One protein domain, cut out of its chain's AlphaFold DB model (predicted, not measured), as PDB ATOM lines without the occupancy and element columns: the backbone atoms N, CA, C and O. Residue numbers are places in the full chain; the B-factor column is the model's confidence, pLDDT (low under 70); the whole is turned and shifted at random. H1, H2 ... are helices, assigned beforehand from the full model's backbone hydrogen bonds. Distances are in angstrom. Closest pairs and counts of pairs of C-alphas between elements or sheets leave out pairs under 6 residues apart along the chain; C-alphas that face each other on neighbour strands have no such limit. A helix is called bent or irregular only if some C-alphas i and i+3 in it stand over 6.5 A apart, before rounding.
ATOM      1  N   GLU A   4     349.013 235.000 233.141       97.69
ATOM      2  CA  GLU A   4     350.190 235.028 234.020       97.69
ATOM      3  C   GLU A   4     350.081 233.963 235.114       97.69
ATOM      4  O   GLU A   4     351.031 233.234 235.389       97.69
ATOM      5  N   LYS A   5     348.891 233.815 235.715       97.25
ATOM      6  CA  LYS A   5     348.636 232.773 236.719       97.25
ATOM      7  C   LYS A   5     348.701 231.369 236.118       97.25
ATOM      8  O   LYS A   5     349.123 230.444 236.803       97.25
ATOM      9  N   GLN A   6     348.281 231.197 234.865       97.62
ATOM     10  CA  GLN A   6     348.371 229.916 234.165       97.62
ATOM     11  C   GLN A   6     349.820 229.556 233.834       97.62
ATOM     12  O   GLN A   6     350.217 228.414 234.058       97.62
ATOM     13  N   GLN A   7     350.610 230.516 233.348       97.88
ATOM     14  CA  GLN A   7     352.033 230.310 233.090       97.88
ATOM     15  C   GLN A   7     352.772 229.945 234.377       97.88
ATOM     16  O   GLN A   7     353.448 228.920 234.414       97.88
ATOM     17  N   ALA A   8     352.568 230.721 235.446       97.88
ATOM     18  CA  ALA A   8     353.157 230.415 236.740       97.88
ATOM     19  C   ALA A   8     352.769 228.997 237.177       97.88
ATOM     20  O   ALA A   8     353.640 228.188 237.472       97.88
ATOM     21  N   LEU A   9     351.481 228.641 237.146       97.50
ATOM     22  CA  LEU A   9     351.042 227.293 237.509       97.50
ATOM     23  C   LEU A   9     351.766 226.201 236.703       97.50
ATOM     24  O   LEU A   9     352.204 225.210 237.282       97.50
ATOM     25  N   GLN A  10     351.932 226.392 235.394       97.81
ATOM     26  CA  GLN A  10     352.615 225.436 234.527       97.81
ATOM     27  C   GLN A  10     354.096 225.262 234.895       97.81
ATOM     28  O   GLN A  10     354.577 224.130 234.943       97.81
ATOM     29  N   GLU A  11     354.803 226.355 235.191       98.25
ATOM     30  CA  GLU A  11     356.205 226.321 235.634       98.25
ATOM     31  C   GLU A  11     356.352 225.519 236.937       98.25
ATOM     32  O   GLU A  11     357.220 224.650 237.049       98.25
ATOM     33  N   HIS A  12     355.446 225.730 237.897       97.56
ATOM     34  CA  HIS A  12     355.456 224.998 239.165       97.56
ATOM     35  C   HIS A  12     355.132 223.510 238.963       97.56
ATOM     36  O   HIS A  12     355.786 222.654 239.555       97.56
ATOM     37  N   ILE A  13     354.165 223.183 238.097       97.06
ATOM     38  CA  ILE A  13     353.826 221.792 237.760       97.06
ATOM     39  C   ILE A  13     355.025 221.078 237.134       97.06
ATOM     40  O   ILE A  13     355.314 219.945 237.510       97.06
ATOM     41  N   GLN A  14     355.742 221.721 236.210       98.00
ATOM     42  CA  GLN A  14     356.925 221.128 235.580       98.00
ATOM     43  C   GLN A  14     358.045 220.870 236.592       98.00
ATOM     44  O   GLN A  14     358.652 219.798 236.567       98.00
ATOM     45  N   ALA A  15     358.290 221.815 237.502       97.50
ATOM     46  CA  ALA A  15     359.279 221.648 238.562       97.50
ATOM     47  C   ALA A  15     358.923 220.478 239.494       97.50
ATOM     48  O   ALA A  15     359.768 219.620 239.753       97.50
ATOM     49  N   ILE A  16     357.663 220.396 239.936       96.75
ATOM     50  CA  ILE A  16     357.162 219.288 240.761       96.75
ATOM     51  C   ILE A  16     357.291 217.959 240.007       96.75
ATOM     52  O   ILE A  16     357.819 216.995 240.553       96.75
ATOM     53  N   ALA A  17     356.858 217.903 238.745       96.69
ATOM     54  CA  ALA A  17     356.898 216.682 237.944       96.69
ATOM     55  C   ALA A  17     358.324 216.142 237.780       96.69
ATOM     56  O   ALA A  17     358.529 214.936 237.894       96.69
ATOM     57  N   LYS A  18     359.310 217.023 237.561       97.38
ATOM     58  CA  LYS A  18     360.719 216.632 237.459       97.38
ATOM     59  C   LYS A  18     361.216 215.962 238.744       97.38
ATOM     60  O   LYS A  18     361.763 214.870 238.675       97.38
ATOM     61  N   ILE A  19     360.974 216.591 239.895       97.31
ATOM     62  CA  ILE A  19     361.408 216.071 241.200       97.31
ATOM     63  C   ILE A  19     360.743 214.718 241.485       97.31
ATOM     64  O   ILE A  19     361.413 213.753 241.830       97.31
ATOM     65  N   LEU A  20     359.424 214.620 241.297       95.94
ATOM     66  CA  LEU A  20     358.693 213.383 241.591       95.94
ATOM     67  C   LEU A  20     359.061 212.241 240.633       95.94
ATOM     68  O   LEU A  20     359.016 211.077 241.029       95.94
ATOM     69  N   TYR A  21     359.432 212.551 239.387       95.19
ATOM     70  CA  TYR A  21     359.951 211.566 238.439       95.19
ATOM     71  C   TYR A  21     361.317 211.018 238.876       95.19
ATOM     72  O   TYR A  21     361.504 209.806 238.846       95.19
ATOM     73  N   GLU A  22     362.239 211.879 239.320       95.12
ATOM     74  CA  GLU A  22     363.567 211.473 239.814       95.12
ATOM     75  C   GLU A  22     363.473 210.543 241.041       95.12
ATOM     76  O   GLU A  22     364.272 209.620 241.179       95.12
ATOM     77  N   GLU A  23     362.442 210.718 241.871       93.88
ATOM     78  CA  GLU A  23     362.154 209.885 243.048       93.88
ATOM     79  C   GLU A  23     361.310 208.630 242.740       93.88
ATOM     80  O   GLU A  23     360.952 207.871 243.645       93.88
ATOM     81  N   THR A  24     360.942 208.397 241.476       95.00
ATOM     82  CA  THR A  24     360.116 207.252 241.069       95.00
ATOM     83  C   THR A  24     360.969 206.187 240.391       95.00
ATOM     84  O   THR A  24     361.698 206.451 239.439       95.00
ATOM     85  N   ARG A  25     360.852 204.935 240.849       95.00
ATOM     86  CA  ARG A  25     361.595 203.814 240.259       95.00
ATOM     87  C   ARG A  25     361.114 203.541 238.835       95.00
ATOM     88  O   ARG A  25     359.916 203.395 238.603       95.00
ATOM     89  N   SER A  26     362.045 203.365 237.901       94.12
ATOM     90  CA  SER A  26     361.730 203.121 236.485       94.12
ATOM     91  C   SER A  26     360.845 201.890 236.253       94.12
ATOM     92  O   SER A  26     360.063 201.872 235.307       94.12
ATOM     93  N   GLU A  27     360.924 200.877 237.123       95.12
ATOM     94  CA  GLU A  27     360.059 199.688 237.089       95.12
ATOM     95  C   GLU A  27     358.565 200.014 237.250       95.12
ATOM     96  O   GLU A  27     357.718 199.353 236.643       95.12
ATOM     97  N   GLU A  28     358.236 201.077 237.991       94.38
ATOM     98  CA  GLU A  28     356.862 201.535 238.215       94.38
ATOM     99  C   GLU A  28     356.289 202.254 236.984       94.38
ATOM    100  O   GLU A  28     355.078 202.360 236.846       94.38
ATOM    101  N   LEU A  29     357.125 202.687 236.034       96.06
ATOM    102  CA  LEU A  29     356.710 203.483 234.870       96.06
ATOM    103  C   LEU A  29     356.557 202.662 233.578       96.06
ATOM    104  O   LEU A  29     356.510 203.210 232.479       96.06
ATOM    105  N   THR A  30     356.483 201.336 233.695       97.12
ATOM    106  CA  THR A  30     356.471 200.404 232.550       97.12
ATOM    107  C   THR A  30     355.079 200.120 231.987       97.12
ATOM    108  O   THR A  30     354.947 199.654 230.855       97.12
ATOM    109  N   THR A  31     354.025 200.396 232.755       98.12
ATOM    110  CA  THR A  31     352.628 200.156 232.367       98.12
ATOM    111  C   THR A  31     351.764 201.349 232.745       98.12
ATOM    112  O   THR A  31     352.092 202.085 233.670       98.12
ATOM    113  N   LEU A  32     350.620 201.522 232.080       98.12
ATOM    114  CA  LEU A  32     349.677 202.592 232.431       98.12
ATOM    115  C   LEU A  32     349.206 202.498 233.891       98.12
ATOM    116  O   LEU A  32     349.105 203.521 234.561       98.12
ATOM    117  N   ALA A  33     348.967 201.280 234.387       97.88
ATOM    118  CA  ALA A  33     348.591 201.049 235.780       97.88
ATOM    119  C   ALA A  33     349.722 201.429 236.748       97.88
ATOM    120  O   ALA A  33     349.474 202.085 237.754       97.88
ATOM    121  N   GLY A  34     350.968 201.072 236.424       97.81
ATOM    122  CA  GLY A  34     352.133 201.461 237.217       97.81
ATOM    123  C   GLY A  34     352.338 202.978 237.249       97.81
ATOM    124  O   GLY A  34     352.511 203.548 238.323       97.81
ATOM    125  N   ILE A  35     352.225 203.644 236.095       96.94
ATOM    126  CA  ILE A  35     352.346 205.104 235.989       96.94
ATOM    127  C   ILE A  35     351.276 205.790 236.842       96.94
ATOM    128  O   ILE A  35     351.588 206.700 237.606       96.94
ATOM    129  N   GLU A  36     350.019 205.356 236.739       98.06
ATOM    130  CA  GLU A  36     348.924 205.913 237.535       98.06
ATOM    131  C   GLU A  36     349.167 205.732 239.039       98.06
ATOM    132  O   GLU A  36     349.067 206.701 239.795       98.06
ATOM    133  N   GLN A  37     349.554 204.524 239.459       98.00
ATOM    134  CA  GLN A  37     349.871 204.213 240.850       98.00
ATOM    135  C   GLN A  37     351.021 205.089 241.370       98.00
ATOM    136  O   GLN A  37     350.922 205.649 242.464       98.00
ATOM    137  N   ALA A  38     352.091 205.241 240.585       97.19
ATOM    138  CA  ALA A  38     353.241 206.068 240.932       97.19
ATOM    139  C   ALA A  38     352.839 207.540 241.087       97.19
ATOM    140  O   ALA A  38     353.099 208.144 242.128       97.19
ATOM    141  N   VAL A  39     352.115 208.100 240.109       96.44
ATOM    142  CA  VAL A  39     351.605 209.479 240.170       96.44
ATOM    143  C   VAL A  39     350.736 209.680 241.410       96.44
ATOM    144  O   VAL A  39     350.951 210.628 242.165       96.44
ATOM    145  N   ARG A  40     349.784 208.777 241.669       97.56
ATOM    146  CA  ARG A  40     348.909 208.847 242.847       97.56
ATOM    147  C   ARG A  40     349.710 208.847 244.146       97.56
ATOM    148  O   ARG A  40     349.467 209.700 244.998       97.56
ATOM    149  N   ASN A  41     350.654 207.921 244.292       97.50
ATOM    150  CA  ASN A  41     351.466 207.785 245.500       97.50
ATOM    151  C   ASN A  41     352.309 209.042 245.754       97.50
ATOM    152  O   ASN A  41     352.316 209.563 246.872       97.50
ATOM    153  N   GLN A  42     352.976 209.557 244.718       97.00
ATOM    154  CA  GLN A  42     353.805 210.759 244.812       97.00
ATOM    155  C   GLN A  42     352.966 211.994 245.171       97.00
ATOM    156  O   GLN A  42     353.313 212.750 246.083       97.00
ATOM    157  N   MET A  43     351.804 212.163 244.531       96.69
ATOM    158  CA  MET A  43     350.881 213.261 244.830       96.69
ATOM    159  C   MET A  43     350.355 213.200 246.265       96.69
ATOM    160  O   MET A  43     350.365 214.216 246.960       96.69
ATOM    161  N   GLN A  44     349.925 212.022 246.728       97.81
ATOM    162  CA  GLN A  44     349.415 211.832 248.089       97.81
ATOM    163  C   GLN A  44     350.481 212.086 249.154       97.81
ATOM    164  O   GLN A  44     350.166 212.647 250.202       97.81
ATOM    165  N   ARG A  45     351.727 211.680 248.898       96.81
ATOM    166  CA  ARG A  45     352.816 211.809 249.868       96.81
ATOM    167  C   ARG A  45     353.368 213.230 249.953       96.81
ATOM    168  O   ARG A  45     353.657 213.679 251.057       96.81
ATOM    169  N   HIS A  46     353.521 213.918 248.821       96.00
ATOM    170  CA  HIS A  46     354.318 215.150 248.763       96.00
ATOM    171  C   HIS A  46     353.524 216.413 248.424       96.00
ATOM    172  O   HIS A  46     353.898 217.489 248.874       96.00
ATOM    173  N   VAL A  47     352.443 216.318 247.643       96.44
ATOM    174  CA  VAL A  47     351.769 217.515 247.101       96.44
ATOM    175  C   VAL A  47     350.457 217.804 247.821       96.44
ATOM    176  O   VAL A  47     350.219 218.923 248.272       96.44
ATOM    177  N   MET A  48     349.591 216.798 247.951       97.25
ATOM    178  CA  MET A  48     348.264 216.967 248.550       97.25
ATOM    179  C   MET A  48     348.302 217.473 250.004       97.25
ATOM    180  O   MET A  48     347.481 218.338 250.318       97.25
ATOM    181  N   PRO A  49     349.223 217.018 250.884       97.75
ATOM    182  CA  PRO A  49     349.309 217.528 252.252       97.75
ATOM    183  C   PRO A  49     349.608 219.027 252.299       97.75
ATOM    184  O   PRO A  49     348.895 219.762 252.977       97.75
ATOM    185  N   GLU A  50     350.585 219.499 251.522       96.81
ATOM    186  CA  GLU A  50     350.981 220.912 251.485       96.81
ATOM    187  C   GLU A  50     349.848 221.807 250.971       96.81
ATOM    188  O   GLU A  50     349.533 222.841 251.567       96.81
ATOM    189  N   VAL A  51     349.155 221.370 249.913       96.75
ATOM    190  CA  VAL A  51     347.970 222.074 249.397       96.75
ATOM    191  C   VAL A  51     346.860 222.114 250.450       96.75
ATOM    192  O   VAL A  51     346.266 223.170 250.687       96.75
ATOM    193  N   GLY A  52     346.588 220.988 251.114       96.88
ATOM    194  CA  GLY A  52     345.579 220.901 252.170       96.88
ATOM    195  C   GLY A  52     345.894 221.805 253.364       96.88
ATOM    196  O   GLY A  52     345.018 222.530 253.841       96.88
ATOM    197  N   ILE A  53     347.152 221.820 253.813       96.88
ATOM    198  CA  ILE A  53     347.634 222.674 254.903       96.88
ATOM    199  C   ILE A  53     347.485 224.149 254.528       96.88
ATOM    200  O   ILE A  53     346.906 224.910 255.308       96.88
ATOM    201  N   PHE A  54     347.933 224.549 253.334       95.81
ATOM    202  CA  PHE A  54     347.811 225.926 252.855       95.81
ATOM    203  C   PHE A  54     346.352 226.401 252.869       95.81
ATOM    204  O   PHE A  54     346.041 227.463 253.416       95.81
ATOM    205  N   LEU A  55     345.433 225.598 252.323       94.88
ATOM    206  CA  LEU A  55     344.007 225.938 252.290       94.88
ATOM    207  C   LEU A  55     343.392 225.994 253.695       94.88
ATOM    208  O   LEU A  55     342.632 226.916 253.997       94.88
ATOM    209  N   SER A  56     343.757 225.062 254.580       95.19
ATOM    210  CA  SER A  56     343.305 225.060 255.977       95.19
ATOM    211  C   SER A  56     343.762 226.316 256.726       95.19
ATOM    212  O   SER A  56     342.974 226.940 257.437       95.19
ATOM    213  N   GLN A  57     345.020 226.730 256.556       94.56
ATOM    214  CA  GLN A  57     345.547 227.949 257.176       94.56
ATOM    215  C   GLN A  57     344.821 229.201 256.669       94.56
ATOM    216  O   GLN A  57     344.421 230.044 257.472       94.56
ATOM    217  N   ARG A  58     344.583 229.296 255.353       91.56
ATOM    218  CA  ARG A  58     343.822 230.402 254.751       91.56
ATOM    219  C   ARG A  58     342.390 230.473 255.275       91.56
ATOM    220  O   ARG A  58     341.925 231.558 255.608       91.56
ATOM    221  N   SER A  59     341.723 229.327 255.404       90.38
ATOM    222  CA  SER A  59     340.371 229.256 255.964       90.38
ATOM    223  C   SER A  59     340.325 229.752 257.415       90.38
ATOM    224  O   SER A  59     339.460 230.554 257.762       90.38
ATOM    225  N   ARG A  60     341.291 229.346 258.251       87.69
ATOM    226  CA  ARG A  60     341.384 229.804 259.649       87.69
ATOM    227  C   ARG A  60     341.638 231.305 259.762       87.69
ATOM    228  O   ARG A  60     340.985 231.952 260.576       87.69
ATOM    229  N   ALA A  61     342.542 231.856 258.950       86.38
ATOM    230  CA  ALA A  61     342.815 233.295 258.935       86.38
ATOM    231  C   ALA A  61     341.543 234.098 258.608       86.38
ATOM    232  O   ALA A  61     341.164 234.992 259.357       86.38
ATOM    233  N   GLN A  62     340.801 233.684 257.577       81.25
ATOM    234  CA  GLN A  62     339.547 234.340 257.194       81.25
ATOM    235  C   GLN A  62     338.480 234.290 258.303       81.25
ATOM    236  O   GLN A  62     337.743 235.258 258.509       81.25
ATOM    237  N   GLN A  63     338.385 233.176 259.035       80.56
ATOM    238  CA  GLN A  63     337.477 233.071 260.181       80.56
ATOM    239  C   GLN A  63     337.888 234.010 261.321       80.56
ATOM    240  O   GLN A  63     337.027 234.673 261.893       80.56
ATOM    241  N   GLN A  64     339.185 234.113 261.625       78.31
ATOM    242  CA  GLN A  64     339.690 235.023 262.660       78.31
ATOM    243  C   GLN A  64     339.440 236.492 262.298       78.31
ATOM    244  O   GLN A  64     338.967 237.243 263.150       78.31
ATOM    245  N   ASP A  65     339.642 236.877 261.036       73.50
ATOM    246  CA  ASP A  65     339.358 238.234 260.548       73.50
ATOM    247  C   ASP A  65     337.862 238.576 260.642       73.50
ATOM    248  O   ASP A  65     337.482 239.677 261.050       73.50
ATOM    249  N   THR A  66     336.990 237.611 260.329       75.88
ATOM    250  CA  THR A  66     335.527 237.779 260.412       75.88
ATOM    251  C   THR A  66     335.062 237.937 261.863       75.88
ATOM    252  O   THR A  66     334.219 238.787 262.168       75.88
ATOM    253  N   VAL A  67     335.629 237.141 262.776       76.75
ATOM    254  CA  VAL A  67     335.351 237.227 264.218       76.75
ATOM    255  C   VAL A  67     335.859 238.554 264.785       76.75
ATOM    256  O   VAL A  67     335.133 239.206 265.535       76.75
ATOM    257  N   ALA A  68     337.057 238.997 264.395       75.69
ATOM    258  CA  ALA A  68     337.621 240.277 264.817       75.69
ATOM    259  C   ALA A  68     336.776 241.469 264.331       75.69
ATOM    260  O   ALA A  68     336.442 242.341 265.133       75.69
ATOM    261  N   SER A  69     336.356 241.472 263.059       76.62
ATOM    262  CA  SER A  69     335.447 242.495 262.515       76.62
ATOM    263  C   SER A  69     334.102 242.533 263.242       76.62
ATOM    264  O   SER A  69     333.613 243.608 263.579       76.62
ATOM    265  N   SER A  70     333.513 241.369 263.528       78.75
ATOM    266  CA  SER A  70     332.229 241.297 264.237       78.75
ATOM    267  C   SER A  70     332.345 241.799 265.677       78.75
ATOM    268  O   SER A  70     331.476 242.523 266.147       78.75
ATOM    269  N   LYS A  71     333.430 241.458 266.382       77.31
ATOM    270  CA  LYS A  71     333.667 241.918 267.756       77.31
ATOM    271  C   LYS A  71     333.850 243.438 267.826       77.31
ATOM    272  O   LYS A  71     333.202 244.080 268.645       77.31
ATOM    273  N   ALA A  72     334.645 244.004 266.916       77.38
ATOM    274  CA  ALA A  72     334.850 245.448 266.820       77.38
ATOM    275  C   ALA A  72     333.554 246.215 266.494       77.38
ATOM    276  O   ALA A  72     333.367 247.338 266.955       77.38
ATOM    277  N   PHE A  73     332.646 245.608 265.724       81.00
ATOM    278  CA  PHE A  73     331.331 246.178 265.435       81.00
ATOM    279  C   PHE A  73     330.440 246.259 266.686       81.00
ATOM    280  O   PHE A  73     329.812 247.289 266.911       81.00
ATOM    281  N   TRP A  74     330.410 245.211 267.517       77.12
ATOM    282  CA  TRP A  74     329.610 245.200 268.749       77.12
ATOM    283  C   TRP A  74     330.205 246.062 269.871       77.12
ATOM    284  O   TRP A  74     329.451 246.640 270.644       77.12
ATOM    285  N   GLU A  75     331.533 246.184 269.957       80.25
ATOM    286  CA  GLU A  75     332.205 247.040 270.954       80.25
ATOM    287  C   GLU A  75     332.039 248.546 270.676       80.25
ATOM    288  O   GLU A  75     332.108 249.342 271.606       80.25
ATOM    289  N   ASN A  76     331.782 248.937 269.422       79.50
ATOM    290  CA  ASN A  76     331.551 250.329 269.011       79.50
ATOM    291  C   ASN A  76     330.069 250.654 268.743       79.50
ATOM    292  O   ASN A  76     329.771 251.687 268.137       79.50
ATOM    293  N   TYR A  77     329.139 249.789 269.152       62.31
ATOM    294  CA  TYR A  77     327.709 250.048 269.003       62.31
ATOM    295  C   TYR A  77     327.212 250.933 270.170       62.31
ATOM    296  O   TYR A  77     327.451 250.559 271.319       62.31
TER     297      TYR A  77
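AT A GLANCE: This is residues 4 to 77 of the 78 residues of an uncharacterized protein of Tolypothrix sp. NIES-4075 (UniProt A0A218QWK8). Two helices make an open V: bent H3 is the long arm, H1 the shorter, with little H2 at the turn. The printed part has 74 residues with three named helices, H1, H2, H3, and no named strand: all helix. It is extended, radius of gyration of the C-alphas 20.2 A, spanning 68 by 26 by 17 A.

HOW THE PARTS SIT: Start at H3, residues 32 to 75, one helix by its hydrogen bonds but bent: C-alphas 45 and 48 are 7.0 A apart. Its arms H3a, 32 to 45, and H3b, 48 to 75, stand at a steep tilt of 38 degrees. H2, residues 26 to 29, touches H3a's residues 34 to 38 alone, only at the corner; the closest C-alphas, Leu 29 and Ile 35, are 4.8 A apart. H1, residues 4 to 22, is close to but not clearly touching H3a, about perpendicular at 73 degrees; the closest C-alphas, Leu 20 and Gln 42, are 6.4 A apart. H3b is apart from H1 and H2. In H1, H3a and H3b every O i to N i+4 pair is within hydrogen-bond range; H2 is too short for one.

IN THESE COORDINATES: Find C-alpha 4 at (350.190, 235.028, 234.020); H1 runs 27.7 A from there. H3a measures 20.0 A and H3b 40.8 A, ending at C-alpha 75, (332.205, 247.040, 270.954).

THE WHOLE: The farthest C-alphas, Thr 30 and Tyr 77, are 68.0 A apart. The printed part has no cut, both links are tight, and residue 77 alone is under pLDDT 70.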